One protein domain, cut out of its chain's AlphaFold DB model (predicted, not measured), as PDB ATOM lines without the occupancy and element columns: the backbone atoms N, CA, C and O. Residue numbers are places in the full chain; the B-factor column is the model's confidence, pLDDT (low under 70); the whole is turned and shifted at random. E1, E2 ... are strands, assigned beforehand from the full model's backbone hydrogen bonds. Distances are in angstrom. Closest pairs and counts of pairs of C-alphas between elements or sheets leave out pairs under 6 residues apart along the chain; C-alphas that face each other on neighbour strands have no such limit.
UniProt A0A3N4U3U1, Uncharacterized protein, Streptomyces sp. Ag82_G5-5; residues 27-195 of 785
ATOM      1  N   THR A  27      23.856 -49.199  -9.940       60.00
ATOM      2  CA  THR A  27      24.840 -49.576 -10.953       60.00
ATOM      3  C   THR A  27      24.172 -49.465 -12.315       60.00
ATOM      4  O   THR A  27      22.978 -49.766 -12.460       60.00
ATOM      5  N   ALA A  28      24.921 -48.983 -13.300       71.25
ATOM      6  CA  ALA A  28      24.463 -48.879 -14.669       71.25
ATOM      7  C   ALA A  28      25.233 -49.880 -15.531       71.25
ATOM      8  O   ALA A  28      26.458 -49.841 -15.579       71.25
ATOM      9  N   GLN A  29      24.523 -50.770 -16.230       76.44
ATOM     10  CA  GLN A  29      25.155 -51.677 -17.190       76.44
ATOM     11  C   GLN A  29      24.846 -51.228 -18.625       76.44
ATOM     12  O   GLN A  29      23.664 -51.094 -18.973       76.44
ATOM     13  N   PRO A  30      25.859 -51.009 -19.480       77.81
ATOM     14  CA  PRO A  30      25.628 -50.663 -20.875       77.81
ATOM     15  C   PRO A  30      25.070 -51.838 -21.687       77.81
ATOM     16  O   PRO A  30      25.576 -52.961 -21.619       77.81
ATOM     17  N   LEU A  31      24.049 -51.565 -22.506       83.62
ATOM     18  CA  LEU A  31      23.505 -52.478 -23.512       83.62
ATOM     19  C   LEU A  31      23.430 -51.796 -24.886       83.62
ATOM     20  O   LEU A  31      23.074 -50.623 -24.984       83.62
ATOM     21  N   CYS A  32      23.690 -52.539 -25.958       84.88
ATOM     22  CA  CYS A  32      23.458 -52.122 -27.339       84.88
ATOM     23  C   CYS A  32      22.209 -52.794 -27.866       84.88
ATOM     24  O   CYS A  32      22.091 -54.018 -27.829       84.88
ATOM     25  N   CYS A  33      21.307 -51.976 -28.380       86.81
ATOM     26  CA  CYS A  33      20.085 -52.386 -29.033       86.81
ATOM     27  C   CYS A  33      20.338 -52.719 -30.507       86.81
ATOM     28  O   CYS A  33      21.202 -52.121 -31.151       86.81
ATOM     29  N   ASP A  34      19.548 -53.638 -31.065       86.62
ATOM     30  CA  ASP A  34      19.612 -54.045 -32.478       86.62
ATOM     31  C   ASP A  34      19.486 -52.869 -33.474       86.62
ATOM     32  O   ASP A  34      19.907 -52.973 -34.628       86.62
ATOM     33  N   ASP A  35      18.915 -51.738 -33.045       85.25
ATOM     34  CA  ASP A  35      18.789 -50.506 -33.835       85.25
ATOM     35  C   ASP A  35      20.045 -49.608 -33.807       85.25
ATOM     36  O   ASP A  35      20.044 -48.524 -34.394       85.25
ATOM     37  N   GLY A  36      21.120 -50.067 -33.159       81.12
ATOM     38  CA  GLY A  36      22.398 -49.371 -33.040       81.12
ATOM     39  C   GLY A  36      22.460 -48.347 -31.906       81.12
ATOM     40  O   GLY A  36      23.494 -47.697 -31.752       81.12
ATOM     41  N   ARG A  37      21.394 -48.185 -31.109       85.81
ATOM     42  CA  ARG A  37      21.428 -47.333 -29.913       85.81
ATOM     43  C   ARG A  37      22.112 -48.045 -28.754       85.81
ATOM     44  O   ARG A  37      21.921 -49.240 -28.541       85.81
ATOM     45  N   THR A  38      22.858 -47.286 -27.966       82.06
ATOM     46  CA  THR A  38      23.339 -47.711 -26.650       82.06
ATOM     47  C   THR A  38      22.372 -47.215 -25.586       82.06
ATOM     48  O   THR A  38      21.856 -46.111 -25.710       82.06
ATOM     49  N   ILE A  39      22.137 -48.003 -24.544       85.25
ATOM     50  CA  ILE A  39      21.401 -47.602 -23.346       85.25
ATOM     51  C   ILE A  39      22.165 -48.039 -22.095       85.25
ATOM     52  O   ILE A  39      22.930 -48.999 -22.139       85.25
ATOM     53  N   LEU A  40      21.939 -47.361 -20.978       82.56
ATOM     54  CA  LEU A  40      22.460 -47.722 -19.661       82.56
ATOM     55  C   LEU A  40      21.303 -48.216 -18.798       82.56
ATOM     56  O   LEU A  40      20.389 -47.448 -18.503       82.56
ATOM     57  N   VAL A  41      21.309 -49.494 -18.419       83.06
ATOM     58  CA  VAL A  41      20.262 -50.064 -17.562       83.06
ATOM     59  C   VAL A  41      20.539 -49.694 -16.119       83.06
ATOM     60  O   VAL A  41      21.556 -50.101 -15.572       83.06
ATOM     61  N   VAL A  42      19.611 -48.964 -15.508       80.19
ATOM     62  CA  VAL A  42      19.689 -48.508 -14.122       80.19
ATOM     63  C   VAL A  42      19.090 -49.590 -13.234       80.19
ATOM     64  O   VAL A  42      17.882 -49.860 -13.285       80.19
ATOM     65  N   LEU A  43      19.936 -50.234 -12.435       80.94
ATOM     66  CA  LEU A  43      19.505 -51.222 -11.455       80.94
ATOM     67  C   LEU A  43      19.303 -50.559 -10.092       80.94
ATOM     68  O   LEU A  43      20.067 -49.689  -9.686       80.94
ATOM     69  N   ARG A  44      18.260 -50.995  -9.393       78.12
ATOM     70  CA  ARG A  44      17.894 -50.582  -8.041       78.12
ATOM     71  C   ARG A  44      17.837 -51.827  -7.172       78.12
ATOM     72  O   ARG A  44      17.146 -52.781  -7.510       78.12
ATOM     73  N   SER A  45      18.483 -51.792  -6.018       73.81
ATOM     74  CA  SER A  45      18.258 -52.790  -4.971       73.81
ATOM     75  C   SER A  45      17.193 -52.256  -4.011       73.81
ATOM     76  O   SER A  45      17.421 -51.207  -3.404       73.81
ATOM     77  N   PRO A  46      16.018 -52.904  -3.878       69.75
ATOM     78  CA  PRO A  46      15.028 -52.488  -2.892       69.75
ATOM     79  C   PRO A  46      15.602 -52.629  -1.482       69.75
ATOM     80  O   PRO A  46      16.262 -53.626  -1.179       69.75
ATOM     81  N   CYS A  47      15.290 -51.677  -0.602       63.41
ATOM     82  CA  CYS A  47      15.536 -51.851   0.823       63.41
ATOM     83  C   CYS A  47      14.841 -53.116   1.335       63.41
ATOM     84  O   CYS A  47      13.645 -53.303   1.108       63.41
ATOM     85  N   ALA A  48      15.581 -53.963   2.047       62.53
ATOM     86  CA  ALA A  48      14.991 -54.969   2.918       62.53
ATOM     87  C   ALA A  48      14.893 -54.406   4.340       62.53
ATOM     88  O   ALA A  48      15.775 -53.661   4.775       62.53
ATOM     89  N   ASP A  49      13.836 -54.772   5.067       63.19
ATOM     90  CA  ASP A  49      13.739 -54.480   6.498       63.19
ATOM     91  C   ASP A  49      14.937 -55.097   7.241       63.19
ATOM     92  O   ASP A  49      15.458 -56.145   6.847       63.19
ATOM     93  N   CYS A  50      15.372 -54.474   8.337       51.03
ATOM     94  CA  CYS A  50      16.515 -54.950   9.118       51.03
ATOM     95  C   CYS A  50      16.310 -56.409   9.576       51.03
ATOM     96  O   CYS A  50      15.384 -56.706  10.332       51.03
ATOM     97  N   GLY A  51      17.180 -57.318   9.118       60.53
ATOM     98  CA  GLY A  51      17.096 -58.765   9.373       60.53
ATOM     99  C   GLY A  51      16.380 -59.582   8.286       60.53
ATOM    100  O   GLY A  51      16.333 -60.809   8.380       60.53
ATOM    101  N   GLY A  52      15.844 -58.934   7.247       54.19
ATOM    102  CA  GLY A  52      15.316 -59.589   6.053       54.19
ATOM    103  C   GLY A  52      16.415 -59.961   5.053       54.19
ATOM    104  O   GLY A  52      17.450 -59.306   4.958       54.19
ATOM    105  N   THR A  53      16.190 -61.018   4.270       63.34
ATOM    106  CA  THR A  53      17.027 -61.327   3.100       63.34
ATOM    107  C   THR A  53      16.943 -60.192   2.083       63.34
ATOM    108  O   THR A  53      15.835 -59.784   1.731       63.34
ATOM    109  N   ALA A  54      18.093 -59.725   1.586       63.06
ATOM    110  CA  ALA A  54      18.164 -58.706   0.543       63.06
ATOM    111  C   ALA A  54      17.303 -59.098  -0.669       63.06
ATOM    112  O   ALA A  54      17.367 -60.236  -1.148       63.06
ATOM    113  N   PHE A  55      16.489 -58.161  -1.160       70.31
ATOM    114  CA  PHE A  55      15.737 -58.377  -2.389       70.31
ATOM    115  C   PHE A  55      16.702 -58.402  -3.581       70.31
ATOM    116  O   PHE A  55      17.669 -57.636  -3.599       70.31
ATOM    117  N   PRO A  56      16.470 -59.267  -4.584       72.81
ATOM    118  CA  PRO A  56      17.257 -59.224  -5.806       72.81
ATOM    119  C   PRO A  56      17.116 -57.840  -6.465       72.81
ATOM    120  O   PRO A  56      16.022 -57.267  -6.424       72.81
ATOM    121  N   PRO A  57      18.189 -57.304  -7.073       74.56
ATOM    122  CA  PRO A  57      18.130 -56.021  -7.758       74.56
ATOM    123  C   PRO A  57      17.077 -56.056  -8.869       74.56
ATOM    124  O   PRO A  57      16.995 -57.013  -9.646       74.56
ATOM    125  N   GLU A  58      16.267 -55.006  -8.945       82.62
ATOM    126  CA  GLU A  58      15.260 -54.793  -9.975       82.62
ATOM    127  C   GLU A  58      15.713 -53.703 -10.953       82.62
ATOM    128  O   GLU A  58      16.411 -52.755 -10.597       82.62
ATOM    129  N   THR A  59      15.329 -53.825 -12.221       83.19
ATOM    130  CA  THR A  59      15.579 -52.772 -13.210       83.19
ATOM    131  C   THR A  59      14.623 -51.606 -12.968       83.19
ATOM    132  O   THR A  59      13.423 -51.741 -13.202       83.19
ATOM    133  N   ALA A  60      15.147 -50.459 -12.532       81.19
ATOM    134  CA  ALA A  60      14.356 -49.240 -12.348       81.19
ATOM    135  C   ALA A  60      13.975 -48.608 -13.700       81.19
ATOM    136  O   ALA A  60      12.868 -48.095 -13.881       81.19
ATOM    137  N   GLY A  61      14.885 -48.674 -14.670       85.88
ATOM    138  CA  GLY A  61      14.714 -48.092 -15.996       85.88
ATOM    139  C   GLY A  61      15.988 -48.181 -16.820       85.88
ATOM    140  O   GLY A  61      16.918 -48.916 -16.484       85.88
ATOM    141  N   TRP A  62      16.049 -47.406 -17.894       88.38
ATOM    142  CA  TRP A  62      17.256 -47.249 -18.697       88.38
ATOM    143  C   TRP A  62      17.412 -45.812 -19.195       88.38
ATOM    144  O   TRP A  62      16.424 -45.124 -19.447       88.38
ATOM    145  N   VAL A  63      18.656 -45.359 -19.338       83.69
ATOM    146  CA  VAL A  63      19.017 -44.032 -19.859       83.69
ATOM    147  C   VAL A  63      19.577 -44.183 -21.269       83.69
ATOM    148  O   VAL A  63      20.439 -45.029 -21.498       83.69
ATOM    149  N   ASP A  64      19.119 -43.367 -22.220       83.44
ATOM    150  CA  ASP A  64      19.805 -43.206 -23.509       83.44
ATOM    151  C   ASP A  64      20.930 -42.165 -23.340       83.44
ATOM    152  O   ASP A  64      20.631 -40.972 -23.237       83.44
ATOM    153  N   PRO A  65      22.216 -42.564 -23.319       74.06
ATOM    154  CA  PRO A  65      23.341 -41.665 -23.076       74.06
ATOM    155  C   PRO A  65      23.520 -40.610 -24.178       74.06
ATOM    156  O   PRO A  65      24.236 -39.634 -23.976       74.06
ATOM    157  N   THR A  66      22.867 -40.768 -25.336       76.94
ATOM    158  CA  THR A  66      22.878 -39.762 -26.410       76.94
ATOM    159  C   THR A  66      21.942 -38.598 -26.097       76.94
ATOM    160  O   THR A  66      22.185 -37.474 -26.531       76.94
ATOM    161  N   THR A  67      20.846 -38.866 -25.383       80.12
ATOM    162  CA  THR A  67      19.790 -37.875 -25.118       80.12
ATOM    163  C   THR A  67      19.668 -37.487 -23.645       80.12
ATOM    164  O   THR A  67      19.017 -36.489 -23.349       80.12
ATOM    165  N   GLY A  68      20.260 -38.265 -22.733       75.56
ATOM    166  CA  GLY A  68      20.102 -38.126 -21.280       75.56
ATOM    167  C   GLY A  68      18.715 -38.530 -20.763       75.56
ATOM    168  O   GLY A  68      18.415 -38.346 -19.588       75.56
ATOM    169  N   VAL A  69      17.830 -39.062 -21.619       81.44
ATOM    170  CA  VAL A  69      16.446 -39.375 -21.236       81.44
ATOM    171  C   VAL A  69      16.386 -40.711 -20.493       81.44
ATOM    172  O   VAL A  69      16.714 -41.755 -21.059       81.44
ATOM    173  N   PHE A  70      15.899 -40.681 -19.249       84.56
ATOM    174  CA  PHE A  70      15.533 -41.871 -18.479       84.56
ATOM    175  C   PHE A  70      14.143 -42.386 -18.887       84.56
ATOM    176  O   PHE A  70      13.168 -41.634 -18.919       84.56
ATOM    177  N   THR A  71      14.041 -43.685 -19.167       87.06
ATOM    178  CA  THR A  71      12.780 -44.388 -19.435       87.06
ATOM    179  C   THR A  71      12.544 -45.448 -18.352       87.06
ATOM    180  O   THR A  71      13.330 -46.394 -18.264       87.06
ATOM    181  N   PRO A  72      11.472 -45.343 -17.541       85.56
ATOM    182  CA  PRO A  72      11.154 -46.343 -16.523       85.56
ATOM    183  C   PRO A  72      10.807 -47.714 -17.126       85.56
ATOM    184  O   PRO A  72      10.125 -47.792 -18.152       85.56
ATOM    185  N   GLY A  73      11.191 -48.797 -16.444       84.50
ATOM    186  CA  GLY A  73      10.846 -50.177 -16.819       84.50
ATOM    187  C   GLY A  73      11.966 -50.970 -17.518       84.50
ATOM    188  O   GLY A  73      13.108 -50.521 -17.583       84.50
ATOM    189  N   PRO A  74      11.677 -52.192 -18.010       87.44
ATOM    190  CA  PRO A  74      12.704 -53.065 -18.573       87.44
ATOM    191  C   PRO A  74      13.348 -52.454 -19.825       87.44
ATOM    192  O   PRO A  74      12.703 -51.721 -20.581       87.44
ATOM    193  N   ALA A  75      14.614 -52.807 -20.064       85.19
ATOM    194  CA  ALA A  75      15.309 -52.480 -21.304       85.19
ATOM    195  C   ALA A  75      14.497 -52.946 -22.536       85.19
ATOM    196  O   ALA A  75      13.823 -53.983 -22.465       85.19
ATOM    197  N   PRO A  76      14.546 -52.224 -23.672       90.31
ATOM    198  CA  PRO A  76      13.878 -52.649 -24.895       90.31
ATOM    199  C   PRO A  76      14.337 -54.049 -25.321       90.31
ATOM    200  O   PRO A  76      15.500 -54.424 -25.166       90.31
ATOM    201  N   ALA A  77      13.416 -54.841 -25.874       86.81
ATOM    202  CA  ALA A  77      13.767 -56.144 -26.427       86.81
ATOM    203  C   ALA A  77      14.780 -55.972 -27.574       86.81
ATOM    204  O   ALA A  77      14.594 -55.101 -28.424       86.81
ATOM    205  N   GLY A  78      15.826 -56.803 -27.592       85.19
ATOM    206  CA  GLY A  78      16.919 -56.703 -28.569       85.19
ATOM    207  C   GLY A  78      18.122 -55.878 -28.101       85.19
ATOM    208  O   GLY A  78      19.004 -55.608 -28.906       85.19
ATOM    209  N   CYS A  79      18.182 -55.470 -26.827       84.69
ATOM    210  CA  CYS A  79      19.376 -54.846 -26.247       84.69
ATOM    211  C   CYS A  79      20.202 -55.865 -25.439       84.69
ATOM    212  O   CYS A  79      19.675 -56.517 -24.537       84.69
ATOM    213  N   GLY A  80      21.491 -56.018 -25.763       83.50
ATOM    214  CA  GLY A  80      22.433 -56.948 -25.118       83.50
ATOM    215  C   GLY A  80      23.775 -56.289 -24.783       83.50
ATOM    216  O   GLY A  80      24.021 -55.163 -25.196       83.50
ATOM    217  N   SER A  81      24.650 -56.959 -24.025       78.88
ATOM    218  CA  SER A  81      25.957 -56.405 -23.630       78.88
ATOM    219  C   SER A  81      26.798 -56.008 -24.844       78.88
ATOM    220  O   SER A  81      26.916 -56.789 -25.791       78.88
ATOM    221  N   CYS A  82      27.439 -54.846 -24.797       70.31
ATOM    222  CA  CYS A  82      28.373 -54.412 -25.831       70.31
ATOM    223  C   CYS A  82      29.474 -53.514 -25.258       70.31
ATOM    224  O   CYS A  82      29.340 -52.992 -24.157       70.31
ATOM    225  N   SER A  83      30.553 -53.326 -26.022       60.75
ATOM    226  CA  SER A  83      31.596 -52.333 -25.747       60.75
ATOM    227  C   SER A  83      31.080 -50.944 -26.136       60.75
ATOM    228  O   SER A  83      30.907 -50.665 -27.326       60.75
ATOM    229  N   THR A  84      30.766 -50.102 -25.155       61.25
ATOM    230  CA  THR A  84      30.125 -48.793 -25.364       61.25
ATOM    231  C   THR A  84      31.051 -47.623 -25.096       61.25
ATOM    232  O   THR A  84      32.037 -47.766 -24.400       61.25
ATOM    233  N   ALA A  85      30.650 -46.436 -25.566       64.50
ATOM    234  CA  ALA A  85      31.342 -45.167 -25.327       64.50
ATOM    235  C   ALA A  85      31.372 -44.712 -23.853       64.50
ATOM    236  O   ALA A  85      32.050 -43.736 -23.556       64.50
ATOM    237  N   CYS A  86      30.617 -45.364 -22.966       68.50
ATOM    238  CA  CYS A  86      30.737 -45.215 -21.520       68.50
ATOM    239  C   CYS A  86      31.464 -46.456 -20.996       68.50
ATOM    240  O   CYS A  86      30.883 -47.542 -21.056       68.50
ATOM    241  N   ALA A  87      32.719 -46.295 -20.582       71.69
ATOM    242  CA  ALA A  87      33.516 -47.345 -19.952       71.69
ATOM    243  C   ALA A  87      32.981 -47.641 -18.550       71.69
ATOM    244  O   ALA A  87      32.781 -48.798 -18.193       71.69
ATOM    245  N   ASP A  88      32.667 -46.581 -17.803       76.75
ATOM    246  CA  ASP A  88      32.233 -46.674 -16.414       76.75
ATOM    247  C   ASP A  88      31.239 -45.558 -16.058       76.75
ATOM    248  O   ASP A  88      31.085 -44.571 -16.788       76.75
ATOM    249  N   THR A  89      30.549 -45.698 -14.929       79.00
ATOM    250  CA  THR A  89      29.675 -44.662 -14.380       79.00
ATOM    251  C   THR A  89      30.006 -44.361 -12.929       79.00
ATOM    252  O   THR A  89      30.067 -45.267 -12.103       79.00
ATOM    253  N   VAL A  90      30.113 -43.077 -12.599       79.00
ATOM    254  CA  VAL A  90      30.361 -42.597 -11.236       79.00
ATOM    255  C   VAL A  90      29.129 -41.849 -10.744       79.00
ATOM    256  O   VAL A  90      28.602 -40.992 -11.449       79.00
ATOM    257  N   CYS A  91      28.665 -42.162  -9.536       80.38
ATOM    258  CA  CYS A  91      27.618 -41.394  -8.870       80.38
ATOM    259  C   CYS A  91      28.254 -40.427  -7.864       80.38
ATOM    260  O   CYS A  91      29.040 -40.852  -7.019       80.38
ATOM    261  N   VAL A  92      27.926 -39.141  -7.964       80.25
ATOM    262  CA  VAL A  92      28.442 -38.076  -7.095       80.25
ATOM    263  C   VAL A  92      27.273 -37.423  -6.369       80.25
ATOM    264  O   VAL A  92      26.333 -36.960  -7.010       80.25
ATOM    265  N   GLN A  93      27.327 -37.361  -5.040       83.00
ATOM    266  CA  GLN A  93      26.328 -36.646  -4.246       83.00
ATOM    267  C   GLN A  93      26.703 -35.159  -4.137       83.00
ATOM    268  O   GLN A  93      27.865 -34.812  -3.934       83.00
ATOM    269  N   ARG A  94      25.714 -34.282  -4.295       85.56
ATOM    270  CA  ARG A  94      25.818 -32.819  -4.312       85.56
ATOM    271  C   ARG A  94      24.734 -32.195  -3.433       85.56
ATOM    272  O   ARG A  94      23.775 -32.865  -3.046       85.56
ATOM    273  N   CYS A  95      24.879 -30.903  -3.158       88.38
ATOM    274  CA  CYS A  95      23.909 -30.109  -2.422       88.38
ATOM    275  C   CYS A  95      23.362 -28.972  -3.287       88.38
ATOM    276  O   CYS A  95      24.044 -28.447  -4.165       88.38
ATOM    277  N   ASP A  96      22.111 -28.604  -3.041       91.12
ATOM    278  CA  ASP A  96      21.414 -27.525  -3.729       91.12
ATOM    279  C   ASP A  96      20.800 -26.563  -2.704       91.12
ATOM    280  O   ASP A  96      20.088 -26.981  -1.786       91.12
ATOM    281  N   ASP A  97      21.092 -25.277  -2.864       90.00
ATOM    282  CA  ASP A  97      20.511 -24.168  -2.111       90.00
ATOM    283  C   ASP A  97      19.225 -23.730  -2.818       90.00
ATOM    284  O   ASP A  97      19.188 -22.858  -3.691       90.00
ATOM    285  N   THR A  98      18.130 -24.405  -2.485       88.94
ATOM    286  CA  THR A  98      16.854 -24.170  -3.165       88.94
ATOM    287  C   THR A  98      16.248 -22.802  -2.861       88.94
ATOM    288  O   THR A  98      15.371 -22.347  -3.605       88.94
ATOM    289  N   ASN A  99      16.681 -22.151  -1.779       88.00
ATOM    290  CA  ASN A  99      16.102 -20.909  -1.288       88.00
ATOM    291  C   ASN A  99      16.964 -19.660  -1.605       88.00
ATOM    292  O   ASN A  99      16.425 -18.545  -1.622       88.00
ATOM    293  N   GLY A 100      18.239 -19.847  -1.962       87.56
ATOM    294  CA  GLY A 100      19.186 -18.816  -2.381       87.56
ATOM    295  C   GLY A 100      19.870 -18.066  -1.230       87.56
ATOM    296  O   GLY A 100      20.285 -16.919  -1.436       87.56
ATOM    297  N   ASP A 101      19.927 -18.637  -0.024       84.50
ATOM    298  CA  ASP A 101      20.558 -18.028   1.155       84.50
ATOM    299  C   ASP A 101      22.058 -18.339   1.300       84.50
ATOM    300  O   ASP A 101      22.725 -17.761   2.164       84.50
ATOM    301  N   GLY A 102      22.603 -19.160   0.405       81.81
ATOM    302  CA  GLY A 102      23.983 -19.621   0.390       81.81
ATOM    303  C   GLY A 102      24.224 -20.900   1.193       81.81
ATOM    304  O   GLY A 102      25.380 -21.311   1.279       81.81
ATOM    305  N   LEU A 103      23.189 -21.517   1.776       79.50
ATOM    306  CA  LEU A 103      23.279 -22.765   2.536       79.50
ATOM    307  C   LEU A 103      22.597 -23.921   1.792       79.50
ATOM    308  O   LEU A 103      21.620 -23.754   1.071       79.50
ATOM    309  N   ALA A 104      23.117 -25.134   1.974       81.81
ATOM    310  CA  ALA A 104      22.531 -26.333   1.382       81.81
ATOM    311  C   ALA A 104      21.166 -26.665   2.014       81.81
ATOM    312  O   ALA A 104      21.093 -26.994   3.199       81.81
ATOM    313  N   ASP A 105      20.100 -26.676   1.210       80.50
ATOM    314  CA  ASP A 105      18.745 -27.031   1.659       80.50
ATOM    315  C   ASP A 105      18.369 -28.485   1.346       80.50
ATOM    316  O   ASP A 105      17.546 -29.097   2.034       80.50
ATOM    317  N   THR A 106      18.912 -29.039   0.260       87.44
ATOM    318  CA  THR A 106      18.593 -30.392  -0.205       87.44
ATOM    319  C   THR A 106      19.802 -31.061  -0.847       87.44
ATOM    320  O   THR A 106      20.697 -30.394  -1.363       87.44
ATOM    321  N   THR A 107      19.836 -32.392  -0.825       86.62
ATOM    322  CA  THR A 107      20.867 -33.185  -1.500       86.62
ATOM    323  C   THR A 107      20.330 -33.777  -2.791       86.62
ATOM    324  O   THR A 107      19.166 -34.168  -2.874       86.62
ATOM    325  N   TYR A 108      21.194 -33.907  -3.785       87.62
ATOM    326  CA  TYR A 108      20.895 -34.602  -5.027       87.62
ATOM    327  C   TYR A 108      22.110 -35.414  -5.483       87.62
ATOM    328  O   TYR A 108      23.223 -35.217  -5.008       87.62
ATOM    329  N   SER A 109      21.899 -36.360  -6.382       86.44
ATOM    330  CA  SER A 109      22.922 -37.211  -6.976       86.44
ATOM    331  C   SER A 109      23.084 -36.895  -8.460       86.44
ATOM    332  O   SER A 109      22.114 -36.646  -9.181       86.44
ATOM    333  N   GLU A 110      24.322 -36.932  -8.930       88.19
ATOM    334  CA  GLU A 110      24.709 -36.811 -10.328       88.19
ATOM    335  C   GLU A 110      25.320 -38.127 -10.798       88.19
ATOM    336  O   GLU A 110      26.312 -38.596 -10.242       88.19
ATOM    337  N   LEU A 111      24.757 -38.718 -11.847       83.88
ATOM    338  CA  LEU A 111      25.332 -39.870 -12.527       83.88
ATOM    339  C   LEU A 111      26.186 -39.385 -13.697       83.88
ATOM    340  O   LEU A 111      25.671 -38.820 -14.665       83.88
ATOM    341  N   TRP A 112      27.484 -39.636 -13.623       84.50
ATOM    342  CA  TRP A 112      28.474 -39.270 -14.626       84.50
ATOM    343  C   TRP A 112      28.886 -40.491 -15.438       84.50
ATOM    344  O   TRP A 112      29.171 -41.547 -14.886       84.50
ATOM    345  N   CYS A 113      28.946 -40.335 -16.756       81.69
ATOM    346  CA  CYS A 113      29.560 -41.295 -17.663       81.69
ATOM    347  C   CYS A 113      31.048 -41.007 -17.796       81.69
ATOM    348  O   CYS A 113      31.391 -39.897 -18.200       81.69
ATOM    349  N   VAL A 114      31.906 -41.991 -17.546       80.38
ATOM    350  CA  VAL A 114      33.331 -41.950 -17.887       80.38
ATOM    351  C   VAL A 114      33.510 -42.665 -19.219       80.38
ATOM    352  O   VAL A 114      33.141 -43.829 -19.366       80.38
ATOM    353  N   ARG A 115      34.028 -41.964 -20.225       80.44
ATOM    354  CA  ARG A 115      34.274 -42.530 -21.556       80.44
ATOM    355  C   ARG A 115      35.650 -43.183 -21.634       80.44
ATOM    356  O   ARG A 115      36.536 -42.837 -20.859       80.44
ATOM    357  N   ASP A 116      35.852 -44.055 -22.624       70.56
ATOM    358  CA  ASP A 116      37.150 -44.709 -22.882       70.56
ATOM    359  C   ASP A 116      38.303 -43.693 -23.020       70.56
ATOM    360  O   ASP A 116      39.424 -43.944 -22.597       70.56
ATOM    361  N   ASP A 117      38.042 -42.501 -23.570       75.62
ATOM    362  CA  ASP A 117      39.053 -41.444 -23.717       75.62
ATOM    363  C   ASP A 117      39.342 -40.658 -22.420       75.62
ATOM    364  O   ASP A 117      40.161 -39.738 -22.422       75.62
ATOM    365  N   GLY A 118      38.697 -41.021 -21.308       68.31
ATOM    366  CA  GLY A 118      38.813 -40.357 -20.011       68.31
ATOM    367  C   GLY A 118      37.938 -39.124 -19.837       68.31
ATOM    368  O   GLY A 118      37.913 -38.557 -18.745       68.31
ATOM    369  N   THR A 119      37.222 -38.687 -20.875       81.06
ATOM    370  CA  THR A 119      36.282 -37.575 -20.729       81.06
ATOM    371  C   THR A 119      35.056 -38.023 -19.945       81.06
ATOM    372  O   THR A 119      34.580 -39.150 -20.091       81.06
ATOM    373  N   THR A 120      34.528 -37.132 -19.108       79.50
ATOM    374  CA  THR A 120      33.293 -37.384 -18.370       79.50
ATOM    375  C   THR A 120      32.128 -36.604 -18.975       79.50
ATOM    376  O   THR A 120      32.301 -35.532 -19.558       79.50
ATOM    377  N   ALA A 121      30.920 -37.150 -18.872       84.00
ATOM    378  CA  ALA A 121      29.693 -36.470 -19.270       84.00
ATOM    379  C   ALA A 121      28.598 -36.718 -18.233       84.00
ATOM    380  O   ALA A 121      28.285 -37.870 -17.938       84.00
ATOM    381  N   LEU A 122      27.997 -35.649 -17.706       85.50
ATOM    382  CA  LEU A 122      26.838 -35.749 -16.822       85.50
ATOM    383  C   LEU A 122      25.670 -36.379 -17.589       85.50
ATOM    384  O   LEU A 122      25.252 -35.858 -18.625       85.50
ATOM    385  N   LEU A 123      25.165 -37.506 -17.095       83.88
ATOM    386  CA  LEU A 123      24.063 -38.241 -17.715       83.88
ATOM    387  C   LEU A 123      22.715 -37.884 -17.103       83.88
ATOM    388  O   LEU A 123      21.739 -37.717 -17.831       83.88
ATOM    389  N   LEU A 124      22.654 -37.831 -15.773       85.00
ATOM    390  CA  LEU A 124      21.413 -37.649 -15.036       85.00
ATOM    391  C   LEU A 124      21.689 -36.969 -13.702       85.00
ATOM    392  O   LEU A 124      22.609 -37.350 -12.987       85.00
ATOM    393  N   THR A 125      20.827 -36.029 -13.344       87.31
ATOM    394  CA  THR A 125      20.746 -35.462 -12.002       87.31
ATOM    395  C   THR A 125      19.416 -35.905 -11.398       87.31
ATOM    396  O   THR A 125      18.385 -35.812 -12.066       87.31
ATOM    397  N   TYR A 126      19.412 -36.439 -10.180       85.19
ATOM    398  CA  TYR A 126      18.218 -36.965  -9.503       85.19
ATOM    399  C   TYR A 126      18.344 -36.792  -7.983       85.19
ATOM    400  O   TYR A 126      19.448 -36.613  -7.496       85.19
ATOM    401  N   GLN A 127      17.248 -36.807  -7.221       85.38
ATOM    402  CA  GLN A 127      17.319 -36.808  -5.746       85.38
ATOM    403  C   GLN A 127      17.391 -38.251  -5.228       85.38
ATOM    404  O   GLN A 127      18.388 -38.933  -5.450       85.38
ATOM    405  N   ASP A 128      16.315 -38.742  -4.615       75.31
ATOM    406  CA  ASP A 128      16.254 -40.095  -4.055       75.31
ATOM    407  C   ASP A 128      15.781 -41.140  -5.081       75.31
ATOM    408  O   ASP A 128      16.062 -42.331  -4.945       75.31
ATOM    409  N   ASP A 129      15.068 -40.702  -6.128       78.19
ATOM    410  CA  ASP A 129      14.515 -41.570  -7.172       78.19
ATOM    411  C   ASP A 129      15.051 -41.174  -8.565       78.19
ATOM    412  O   ASP A 129      14.725 -40.091  -9.067       78.19
ATOM    413  N   PRO A 130      15.837 -42.041  -9.238       72.12
ATOM    414  CA  PRO A 130      16.369 -41.769 -10.576       72.12
ATOM    415  C   PRO A 130      15.277 -41.657 -11.654       72.12
ATOM    416  O   PRO A 130      15.544 -41.160 -12.746       72.12
ATOM    417  N   SER A 131      14.042 -42.090 -11.371       75.31
ATOM    418  CA  SER A 131      12.904 -41.912 -12.281       75.31
ATOM    419  C   SER A 131      12.337 -40.492 -12.298       75.31
ATOM    420  O   SER A 131      11.566 -40.149 -13.199       75.31
ATOM    421  N   THR A 132      12.757 -39.651 -11.351       79.19
ATOM    422  CA  THR A 132      12.406 -38.233 -11.276       79.19
ATOM    423  C   THR A 132      13.660 -37.375 -11.453       79.19
ATOM    424  O   THR A 132      14.373 -37.135 -10.478       79.19
ATOM    425  N   PRO A 133      13.951 -36.901 -12.682       82.75
ATOM    426  CA  PRO A 133      15.065 -35.995 -12.916       82.75
ATOM    427  C   PRO A 133      14.955 -34.751 -12.034       82.75
ATOM    428  O   PRO A 133      13.893 -34.128 -11.949       82.75
ATOM    429  N   TYR A 134      16.063 -34.391 -11.404       88.69
ATOM    430  CA  TYR A 134      16.203 -33.202 -10.583       88.69
ATOM    431  C   TYR A 134      16.947 -32.118 -11.362       88.69
ATOM    432  O   TYR A 134      17.906 -32.404 -12.073       88.69
ATOM    433  N   THR A 135      16.504 -30.867 -11.262       91.94
ATOM    434  CA  THR A 135      17.230 -29.715 -11.814       91.94
ATOM    435  C   THR A 135      17.577 -28.801 -10.648       91.94
ATOM    436  O   THR A 135      16.649 -28.203 -10.100       91.94
ATOM    437  N   PRO A 136      18.857 -28.711 -10.252       88.75
ATOM    438  CA  PRO A 136      19.240 -27.907  -9.105       88.75
ATOM    439  C   PRO A 136      19.008 -26.414  -9.368       88.75
ATOM    440  O   PRO A 136      19.143 -25.940 -10.501       88.75
ATOM    441  N   VAL A 137      18.610 -25.689  -8.324       90.25
ATOM    442  CA  VAL A 137      18.240 -24.267  -8.365       90.25
ATOM    443  C   VAL A 137      19.471 -23.376  -8.183       90.25
ATOM    444  O   VAL A 137      19.665 -22.442  -8.965       90.25
ATOM    445  N   ALA A 138      20.306 -23.683  -7.194       88.62
ATOM    446  CA  ALA A 138      21.605 -23.082  -6.932       88.62
ATOM    447  C   ALA A 138      22.536 -24.143  -6.299       88.62
ATOM    448  O   ALA A 138      22.584 -24.272  -5.076       88.62
ATOM    449  N   PRO A 139      23.282 -24.917  -7.114       87.19
ATOM    450  CA  PRO A 139      24.247 -25.885  -6.601       87.19
ATOM    451  C   PRO A 139      25.238 -25.222  -5.642       87.19
ATOM    452  O   PRO A 139      25.853 -24.210  -5.990       87.19
ATOM    453  N   VAL A 140      25.406 -25.805  -4.459       84.12
ATOM    454  CA  VAL A 140      26.373 -25.365  -3.449       84.12
ATOM    455  C   VAL A 140      27.196 -26.552  -2.970       84.12
ATOM    456  O   VAL A 140      26.770 -27.707  -3.046       84.12
ATOM    457  N   ASP A 141      28.393 -26.270  -2.469       76.88
ATOM    458  CA  ASP A 141      29.198 -27.286  -1.808       76.88
ATOM    459  C   ASP A 141      28.506 -27.738  -0.522       76.88
ATOM    460  O   ASP A 141      28.076 -26.923   0.295       76.88
ATOM    461  N   CYS A 142      28.375 -29.052  -0.342       72.94
ATOM    462  CA  CYS A 142      27.931 -29.586   0.935       72.94
ATOM    463  C   CYS A 142      29.000 -29.221   1.971       72.94
ATOM    464  O   CYS A 142      30.124 -29.707   1.869       72.94
ATOM    465  N   GLU A 143      28.660 -28.416   2.978       53.75
ATOM    466  CA  GLU A 143      29.592 -27.878   3.994       53.75
ATOM    467  C   GLU A 143      30.255 -28.963   4.888       53.75
ATOM    468  O   GLU A 143      30.952 -28.658   5.846       53.75
ATOM    469  N   LEU A 144      30.072 -30.250   4.566       47.81
ATOM    470  CA  LEU A 144      30.679 -31.417   5.219       47.81
ATOM    471  C   LEU A 144      31.214 -32.477   4.226       47.81
ATOM    472  O   LEU A 144      31.519 -33.598   4.624       47.81
ATOM    473  N   GLY A 145      31.312 -32.168   2.930       43.50
ATOM    474  CA  GLY A 145      31.807 -33.102   1.917       43.50
ATOM    475  C   GLY A 145      33.264 -32.835   1.555       43.50
ATOM    476  O   GLY A 145      33.543 -31.938   0.767       43.50
ATOM    477  N   SER A 146      34.193 -33.640   2.077       46.47
ATOM    478  CA  SER A 146      35.559 -33.735   1.546       46.47
ATOM    479  C   SER A 146      35.526 -33.903   0.021       46.47
ATOM    480  O   SER A 146      34.698 -34.673  -0.481       46.47
ATOM    481  N   MET A 147      36.437 -33.248  -0.710       54.16
ATOM    482  CA  MET A 147      36.652 -33.525  -2.136       54.16
ATOM    483  C   MET A 147      36.731 -35.040  -2.342       54.16
ATOM    484  O   MET A 147      37.612 -35.710  -1.803       54.16
ATOM    485  N   THR A 148      35.785 -35.606  -3.087       56.22
ATOM    486  CA  THR A 148      35.747 -37.051  -3.307       56.22
ATOM    487  C   THR A 148      36.726 -37.380  -4.426       56.22
ATOM    488  O   THR A 148      36.428 -37.220  -5.609       56.22
ATOM    489  N   CYS A 149      37.932 -37.800  -4.046       62.50
ATOM    490  CA  CYS A 149      38.921 -38.325  -4.976       62.50
ATOM    491  C   CYS A 149      38.580 -39.782  -5.303       62.50
ATOM    492  O   CYS A 149      38.623 -40.649  -4.429       62.50
ATOM    493  N   HIS A 150      38.255 -40.069  -6.564       76.81
ATOM    494  CA  HIS A 150      38.041 -41.439  -7.033       76.81
ATOM    495  C   HIS A 150      39.274 -41.923  -7.793       76.81
ATOM    496  O   HIS A 150      39.753 -41.223  -8.680       76.81
ATOM    497  N   THR A 151      39.797 -43.106  -7.464       80.81
ATOM    498  CA  THR A 151      40.951 -43.696  -8.165       80.81
ATOM    499  C   THR A 151      40.510 -44.929  -8.941       80.81
ATOM    500  O   THR A 151      39.995 -45.868  -8.341       80.81
ATOM    501  N   GLN A 152      40.765 -44.943 -10.248       84.44
ATOM    502  CA  GLN A 152      40.468 -46.062 -11.142       84.44
ATOM    503  C   GLN A 152      41.764 -46.637 -11.726       84.44
ATOM    504  O   GLN A 152      42.665 -45.890 -12.109       84.44
ATOM    505  N   LEU A 153      41.860 -47.966 -11.799       87.94
ATOM    506  CA  LEU A 153      42.949 -48.662 -12.488       87.94
ATOM    507  C   LEU A 153      42.614 -48.767 -13.978       87.94
ATOM    508  O   LEU A 153      41.667 -49.456 -14.353       87.94
ATOM    509  N   LEU A 154      43.407 -48.114 -14.821       89.44
ATOM    510  CA  LEU A 154      43.220 -48.059 -16.268       89.44
ATOM    511  C   LEU A 154      44.474 -48.552 -16.987       89.44
ATOM    512  O   LEU A 154      45.559 -48.620 -16.420       89.44
ATOM    513  N   CYS A 155      44.323 -48.925 -18.249       90.31
ATOM    514  CA  CYS A 155      45.400 -49.417 -19.092       90.31
ATOM    515  C   CYS A 155      45.493 -48.571 -20.360       90.31
ATOM    516  O   CYS A 155      44.481 -48.190 -20.942       90.31
ATOM    517  N   ASP A 156      46.708 -48.324 -20.826       93.62
ATOM    518  CA  ASP A 156      46.978 -47.772 -22.153       93.62
ATOM    519  C   ASP A 156      47.882 -48.737 -22.954       93.62
ATOM    520  O   ASP A 156      47.916 -49.942 -22.674       93.62
ATOM    521  N   ASP A 157      48.572 -48.269 -23.997       88.62
ATOM    522  CA  ASP A 157      49.495 -49.101 -24.787       88.62
ATOM    523  C   ASP A 157      50.890 -49.251 -24.147       88.62
ATOM    524  O   ASP A 157      51.717 -50.018 -24.646       88.62
ATOM    525  N   SER A 158      51.158 -48.554 -23.041       87.12
ATOM    526  CA  SER A 158      52.390 -48.652 -22.250       87.12
ATOM    527  C   SER A 158      52.255 -49.515 -20.992       87.12
ATOM    528  O   SER A 158      53.263 -50.022 -20.500       87.12
ATOM    529  N   GLY A 159      51.032 -49.743 -20.506       86.88
ATOM    530  CA  GLY A 159      50.756 -50.624 -19.372       86.88
ATOM    531  C   GLY A 159      49.577 -50.151 -18.524       86.88
ATOM    532  O   GLY A 159      48.784 -49.315 -18.954       86.88
ATOM    533  N   ALA A 160      49.450 -50.717 -17.325       90.88
ATOM    534  CA  ALA A 160      48.460 -50.288 -16.341       90.88
ATOM    535  C   ALA A 160      48.951 -49.058 -15.560       90.88
ATOM    536  O   ALA A 160      50.138 -48.945 -15.250       90.88
ATOM    537  N   PHE A 161      48.028 -48.171 -15.212       94.25
ATOM    538  CA  PHE A 161      48.252 -46.946 -14.455       94.25
ATOM    539  C   PHE A 161      47.000 -46.600 -13.632       94.25
ATOM    540  O   PHE A 161      45.927 -47.172 -13.828       94.25
ATOM    541  N   LEU A 162      47.124 -45.679 -12.684       89.75
ATOM    542  CA  LEU A 162      46.016 -45.191 -11.870       89.75
ATOM    543  C   LEU A 162      45.585 -43.809 -12.368       89.75
ATOM    544  O   LEU A 162      46.409 -42.902 -12.479       89.75
ATOM    545  N   ARG A 163      44.290 -43.620 -12.614       91.25
ATOM    546  CA  ARG A 163      43.690 -42.309 -12.884       91.25
ATOM    547  C   ARG A 163      42.915 -41.848 -11.661       91.25
ATOM    548  O   ARG A 163      42.000 -42.536 -11.213       91.25
ATOM    549  N   ARG A 164      43.274 -40.684 -11.121       85.94
ATOM    550  CA  ARG A 164      42.572 -40.052  -9.997       85.94
ATOM    551  C   ARG A 164      41.690 -38.930 -10.512       85.94
ATOM    552  O   ARG A 164      42.211 -37.993 -11.106       85.94
ATOM    553  N   PHE A 165      40.389 -39.015 -10.273       81.94
ATOM    554  CA  PHE A 165      39.415 -37.982 -10.606       81.94
ATOM    555  C   PHE A 165      39.150 -37.088  -9.395       81.94
ATOM    556  O   PHE A 165      38.902 -37.585  -8.296       81.94
ATOM    557  N   THR A 166      39.147 -35.778  -9.621       78.81
ATOM    558  CA  THR A 166      38.734 -34.748  -8.668       78.81
ATOM    559  C   THR A 166      37.526 -34.026  -9.248       78.81
ATOM    560  O   THR A 166      37.625 -33.368 -10.286       78.81
ATOM    561  N   PHE A 167      36.375 -34.157  -8.593       73.38
ATOM    562  CA  PHE A 167      35.134 -33.513  -9.017       73.38
ATOM    563  C   PHE A 167      34.983 -32.162  -8.314       73.38
ATOM    564  O   PHE A 167      34.860 -32.104  -7.093       73.38
ATOM    565  N   ILE A 168      34.984 -31.076  -9.084       70.44
ATOM    566  CA  ILE A 168      34.834 -29.703  -8.585       70.44
ATOM    567  C   ILE A 168      33.345 -29.327  -8.617       70.44
ATOM    568  O   ILE A 168      32.547 -29.933  -9.338       70.44
ATOM    569  N   SER A 169      32.936 -28.379  -7.780       60.28
ATOM    570  CA  SER A 169      31.541 -27.981  -7.562       60.28
ATOM    571  C   SER A 169      30.865 -27.259  -8.724       60.28
ATOM    572  O   SER A 169      29.641 -27.208  -8.786       60.28
ATOM    573  N   ASP A 170      31.634 -26.804  -9.712       68.12
ATOM    574  CA  ASP A 170      31.121 -26.199 -10.946       68.12
ATOM    575  C   ASP A 170      30.671 -27.223 -12.009       68.12
ATOM    576  O   ASP A 170      30.343 -26.851 -13.138       68.12
ATOM    577  N   GLY A 171      30.652 -28.515 -11.661       59.22
ATOM    578  CA  GLY A 171      30.308 -29.594 -12.582       59.22
ATOM    579  C   GLY A 171      31.450 -29.969 -13.529       59.22
ATOM    580  O   GLY A 171      31.204 -30.572 -14.573       59.22
ATOM    581  N   THR A 172      32.700 -29.627 -13.208       68.56
ATOM    582  CA  THR A 172      33.872 -30.115 -13.944       68.56
ATOM    583  C   THR A 172      34.617 -31.198 -13.164       68.56
ATOM    584  O   THR A 172      34.749 -31.145 -11.942       68.56
ATOM    585  N   ALA A 173      35.098 -32.219 -13.875       74.38
ATOM    586  CA  ALA A 173      35.997 -33.229 -13.328       74.38
ATOM    587  C   ALA A 173      37.402 -32.987 -13.887       74.38
ATOM    588  O   ALA A 173      37.591 -32.957 -15.105       74.38
ATOM    589  N   ALA A 174      38.382 -32.816 -13.006       81.31
ATOM    590  CA  ALA A 174      39.795 -32.882 -13.357       81.31
ATOM    591  C   ALA A 174      40.315 -34.296 -13.077       81.31
ATOM    592  O   ALA A 174      39.765 -35.003 -12.235       81.31
ATOM    593  N   PHE A 175      41.374 -34.720 -13.765       89.06
ATOM    594  CA  PHE A 175      42.047 -35.969 -13.431       89.06
ATOM    595  C   PHE A 175      43.564 -35.853 -13.528       89.06
ATOM    596  O   PHE A 175      44.088 -35.016 -14.268       89.06
ATOM    597  N   VAL A 176      44.255 -36.718 -12.790       90.44
ATOM    598  CA  VAL A 176      45.699 -36.941 -12.912       90.44
ATOM    599  C   VAL A 176      45.983 -38.425 -13.111       90.44
ATOM    600  O   VAL A 176      45.372 -39.273 -12.460       90.44
ATOM    601  N   ASP A 177      46.916 -38.720 -14.013       91.12
ATOM    602  CA  ASP A 177      47.380 -40.073 -14.307       91.12
ATOM    603  C   ASP A 177      48.708 -40.304 -13.593       91.12
ATOM    604  O   ASP A 177      49.652 -39.527 -13.749       91.12
ATOM    605  N   VAL A 178      48.781 -41.365 -12.799       89.50
ATOM    606  CA  VAL A 178      49.979 -41.772 -12.058       89.50
ATOM    607  C   VAL A 178      50.255 -43.254 -12.289       89.50
ATOM    608  O   VAL A 178      49.351 -44.018 -12.616       89.50
ATOM    609  N   ALA A 179      51.507 -43.682 -12.162       91.50
ATOM    610  CA  ALA A 179      51.888 -45.080 -12.274       91.50
ATOM    611  C   ALA A 179      51.266 -45.895 -11.124       91.50
ATOM    612  O   ALA A 179      50.635 -45.356 -10.213       91.50
ATOM    613  N   LEU A 180      51.442 -47.219 -11.146       86.50
ATOM    614  CA  LEU A 180      50.886 -48.105 -10.111       86.50
ATOM    615  C   LEU A 180      51.458 -47.861  -8.705       86.50
ATOM    616  O   LEU A 180      50.886 -48.345  -7.733       86.50
ATOM    617  N   ASP A 181      52.556 -47.113  -8.593       83.00
ATOM    618  CA  ASP A 181      53.088 -46.633  -7.315       83.00
ATOM    619  C   ASP A 181      52.237 -45.512  -6.690       83.00
ATOM    620  O   ASP A 181      52.413 -45.190  -5.520       83.00
ATOM    621  N   GLY A 182      51.288 -44.944  -7.440       77.88
ATOM    622  CA  GLY A 182      50.406 -43.881  -6.976       77.88
ATOM    623  C   GLY A 182      51.064 -42.503  -6.872       77.88
ATOM    624  O   GLY A 182      50.402 -41.583  -6.385       77.88
ATOM    625  N   GLU A 183      52.313 -42.352  -7.321       79.56
ATOM    626  CA  GLU A 183      53.124 -41.137  -7.152       79.56
ATOM    627  C   GLU A 183      53.729 -40.647  -8.472       79.56
ATOM    628  O   GLU A 183      53.679 -39.453  -8.775       79.56
ATOM    629  N   THR A 184      54.292 -41.545  -9.283       87.38
ATOM    630  CA  THR A 184      54.995 -41.160 -10.511       87.38
ATOM    631  C   THR A 184      53.984 -40.713 -11.567       87.38
ATOM    632  O   THR A 184      53.136 -41.520 -11.933       87.38
ATOM    633  N   PRO A 185      54.055 -39.490 -12.134       91.94
ATOM    634  CA  PRO A 185      53.148 -39.086 -13.207       91.94
ATOM    635  C   PRO A 185      53.215 -40.051 -14.395       91.94
ATOM    636  O   PRO A 185      54.294 -40.312 -14.935       91.94
ATOM    637  N   HIS A 186      52.062 -40.563 -14.817       88.38
ATOM    638  CA  HIS A 186      51.944 -41.464 -15.954       88.38
ATOM    639  C   HIS A 186      51.546 -40.679 -17.198       88.38
ATOM    640  O   HIS A 186      50.572 -39.929 -17.201       88.38
ATOM    641  N   VAL A 187      52.308 -40.838 -18.279       93.75
ATOM    642  CA  VAL A 187      51.967 -40.237 -19.570       93.75
ATOM    643  C   VAL A 187      51.186 -41.266 -20.358       93.75
ATOM    644  O   VAL A 187      51.754 -42.276 -20.761       93.75
ATOM    645  N   VAL A 188      49.916 -40.978 -20.623       91.12
ATOM    646  CA  VAL A 188      49.078 -41.864 -21.428       91.12
ATOM    647  C   VAL A 188      49.644 -42.006 -22.841       91.12
ATOM    648  O   VAL A 188      49.773 -41.025 -23.580       91.12
ATOM    649  N   ILE A 189      49.949 -43.240 -23.234       86.31
ATOM    650  CA  ILE A 189      50.374 -43.602 -24.586       86.31
ATOM    651  C   ILE A 189      49.286 -44.465 -25.221       86.31
ATOM    652  O   ILE A 189      49.090 -45.611 -24.833       86.31
ATOM    653  N   GLY A 190      48.612 -43.935 -26.243       85.69
ATOM    654  CA  GLY A 190      47.571 -44.662 -26.975       85.69
ATOM    655  C   GLY A 190      46.170 -44.464 -26.398       85.69
ATOM    656  O   GLY A 190      45.871 -43.418 -25.822       85.69
ATOM    657  N   THR A 191      45.285 -45.437 -26.621       83.31
ATOM    658  CA  THR A 191      43.895 -45.380 -26.145       83.31
ATOM    659  C   THR A 191      43.815 -45.886 -24.710       83.31
ATOM    660  O   THR A 191      44.244 -47.007 -24.435       83.31
ATOM    661  N   VAL A 192      43.232 -45.081 -23.820       81.31
ATOM    662  CA  VAL A 192      42.897 -45.521 -22.463       81.31
ATOM    663  C   VAL A 192      41.729 -46.500 -22.537       81.31
ATOM    664  O   VAL A 192      40.800 -46.339 -23.321       81.31
ATOM    665  N   ARG A 193      41.820 -47.566 -21.761       80.50
ATOM    666  CA  ARG A 193      40.819 -48.624 -21.647       80.50
ATOM    667  C   ARG A 193      40.793 -49.070 -20.197       80.50
ATOM    668  O   ARG A 193      41.830 -49.003 -19.532       80.50
ATOM    669  N   ASP A 194      39.661 -49.569 -19.709       79.31
ATOM    670  CA  ASP A 194      39.713 -50.371 -18.490       79.31
ATOM    671  C   ASP A 194      40.744 -51.476 -18.702       79.31
ATOM    672  O   ASP A 194      40.814 -52.093 -19.777       79.31
ATOM    673  N   CYS A 195      41.578 -51.713 -17.692       78.00
ATOM    674  CA  CYS A 195      42.355 -52.938 -17.661       78.00
ATOM    675  C   CYS A 195      41.330 -54.065 -17.606       78.00
ATOM    676  O   CYS A 195      40.770 -54.308 -16.542       78.00
TER     677      CYS A 195
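This is residues 27 to 195 of the 785 residues of an uncharacterized protein of Streptomyces sp. Ag82_G5-5 (UniProt A0A3N4U3U1). Three small antiparallel sheets follow one another along the printed part: E1 to E5 and E6 to E8 make a loose sandwich, only partly face to face and with their strands crossed, and E9 to E11 form a separate hairpin-built lobe at one end. The long loop of residues 45 to 57 reaches out from the first sheet, and the last stretch, residues 179 to 195, folds back to the edge of E9. The printed part has 169 residues with no named helix and eleven named strands, E1 to E11 in order, in sheets that run E4, E3, E2, E1, E5; E6, E7, E8; and E9, E10, E11. The class is all strand, though under half of the residues, 74 of 169, are in named elements. The whole is compact, with a radius of gyration of the C-alphas of 17.9 A and spans of 47 by 45 by 38 A.

E1, residues 27 to 33, begins at C-alpha 27, (24.840, -49.576, -10.953), and is 18.9 A long. E2, residues 38 to 44, is 19.6 A long, and E3, residues 58 to 64, 18.4 A. E4 is residues 69 to 72, 9.9 A, and E5 residues 79 to 81, 7.3 A. E6, residues 88 to 96, runs 25.4 A from C-alpha 88 at (32.233, -46.674, -16.414). E7, residues 106 to 114, is 25.8 A long, and E8, residues 120 to 126, 17.5 A. E9, residues 149 to 155, is 19.1 A long, and E10, residues 160 to 167, 22.6 A. E11, residues 173 to 178, is 16.4 A long and ends at C-alpha 178, (49.979, -41.772, -12.058).

The five-stranded sheet is strongly twisted, with edge strands E4 and E5; E1 to E4 form a meander, each strand the antiparallel neighbour of the one before. E1 pairs with E5 through N 32 and O 80, 2.8 A, and with E2 through N 31 and O 39, 2.8 A. The hairpin E2 and E3 has N 40 and O 63 at 2.8 A, and the hairpin E3 and E4 has N 71 and O 62 at 2.8 A. This sheet and the meander E6, E7, E8 form a sandwich, two sheets face to face, with strands at 56 degrees and the facing parts 10.2 A centre to centre. Between them the closest C-alphas of E1 and E6 are those of Ala 28 and Thr 89, 6.7 A apart. Those of E3 and E8 are Val 63 and Leu 123, 8.0 A apart. In the second sheet, N 92 and O 110 of E6 and E7 are 2.8 A apart, and N 109 and O 126 of E7 and E8 are 2.7 A apart. Residues 95 to 96 of E6 also pair, antiparallel, with residues 139 to 140. The third sheet is the meander E9, E10, E11, with N 163 and O 152 at 2.8 A and N 162 and O 178 at 2.8 A. The closest C-alphas of E8 and E11 are those of Thr 120 and Ala 173, 7.1 A apart. E6 and E10 are only just apart, at 8.3 A. Residues 154 to 155 of E9 pair, antiparallel, with residues 193 to 194.

The two C-alphas farthest apart, those of Asn 99 and Ser 158, are 50.3 A apart, and the printed part has no cut. The long links are E2 to E3, with 13 residues, and E8 to E9, with 22. The mean pLDDT of the printed part is 79.6; 26 residues are under 70, among them 46 to 54, 83 to 86, 143 to 149 and 169 to 172.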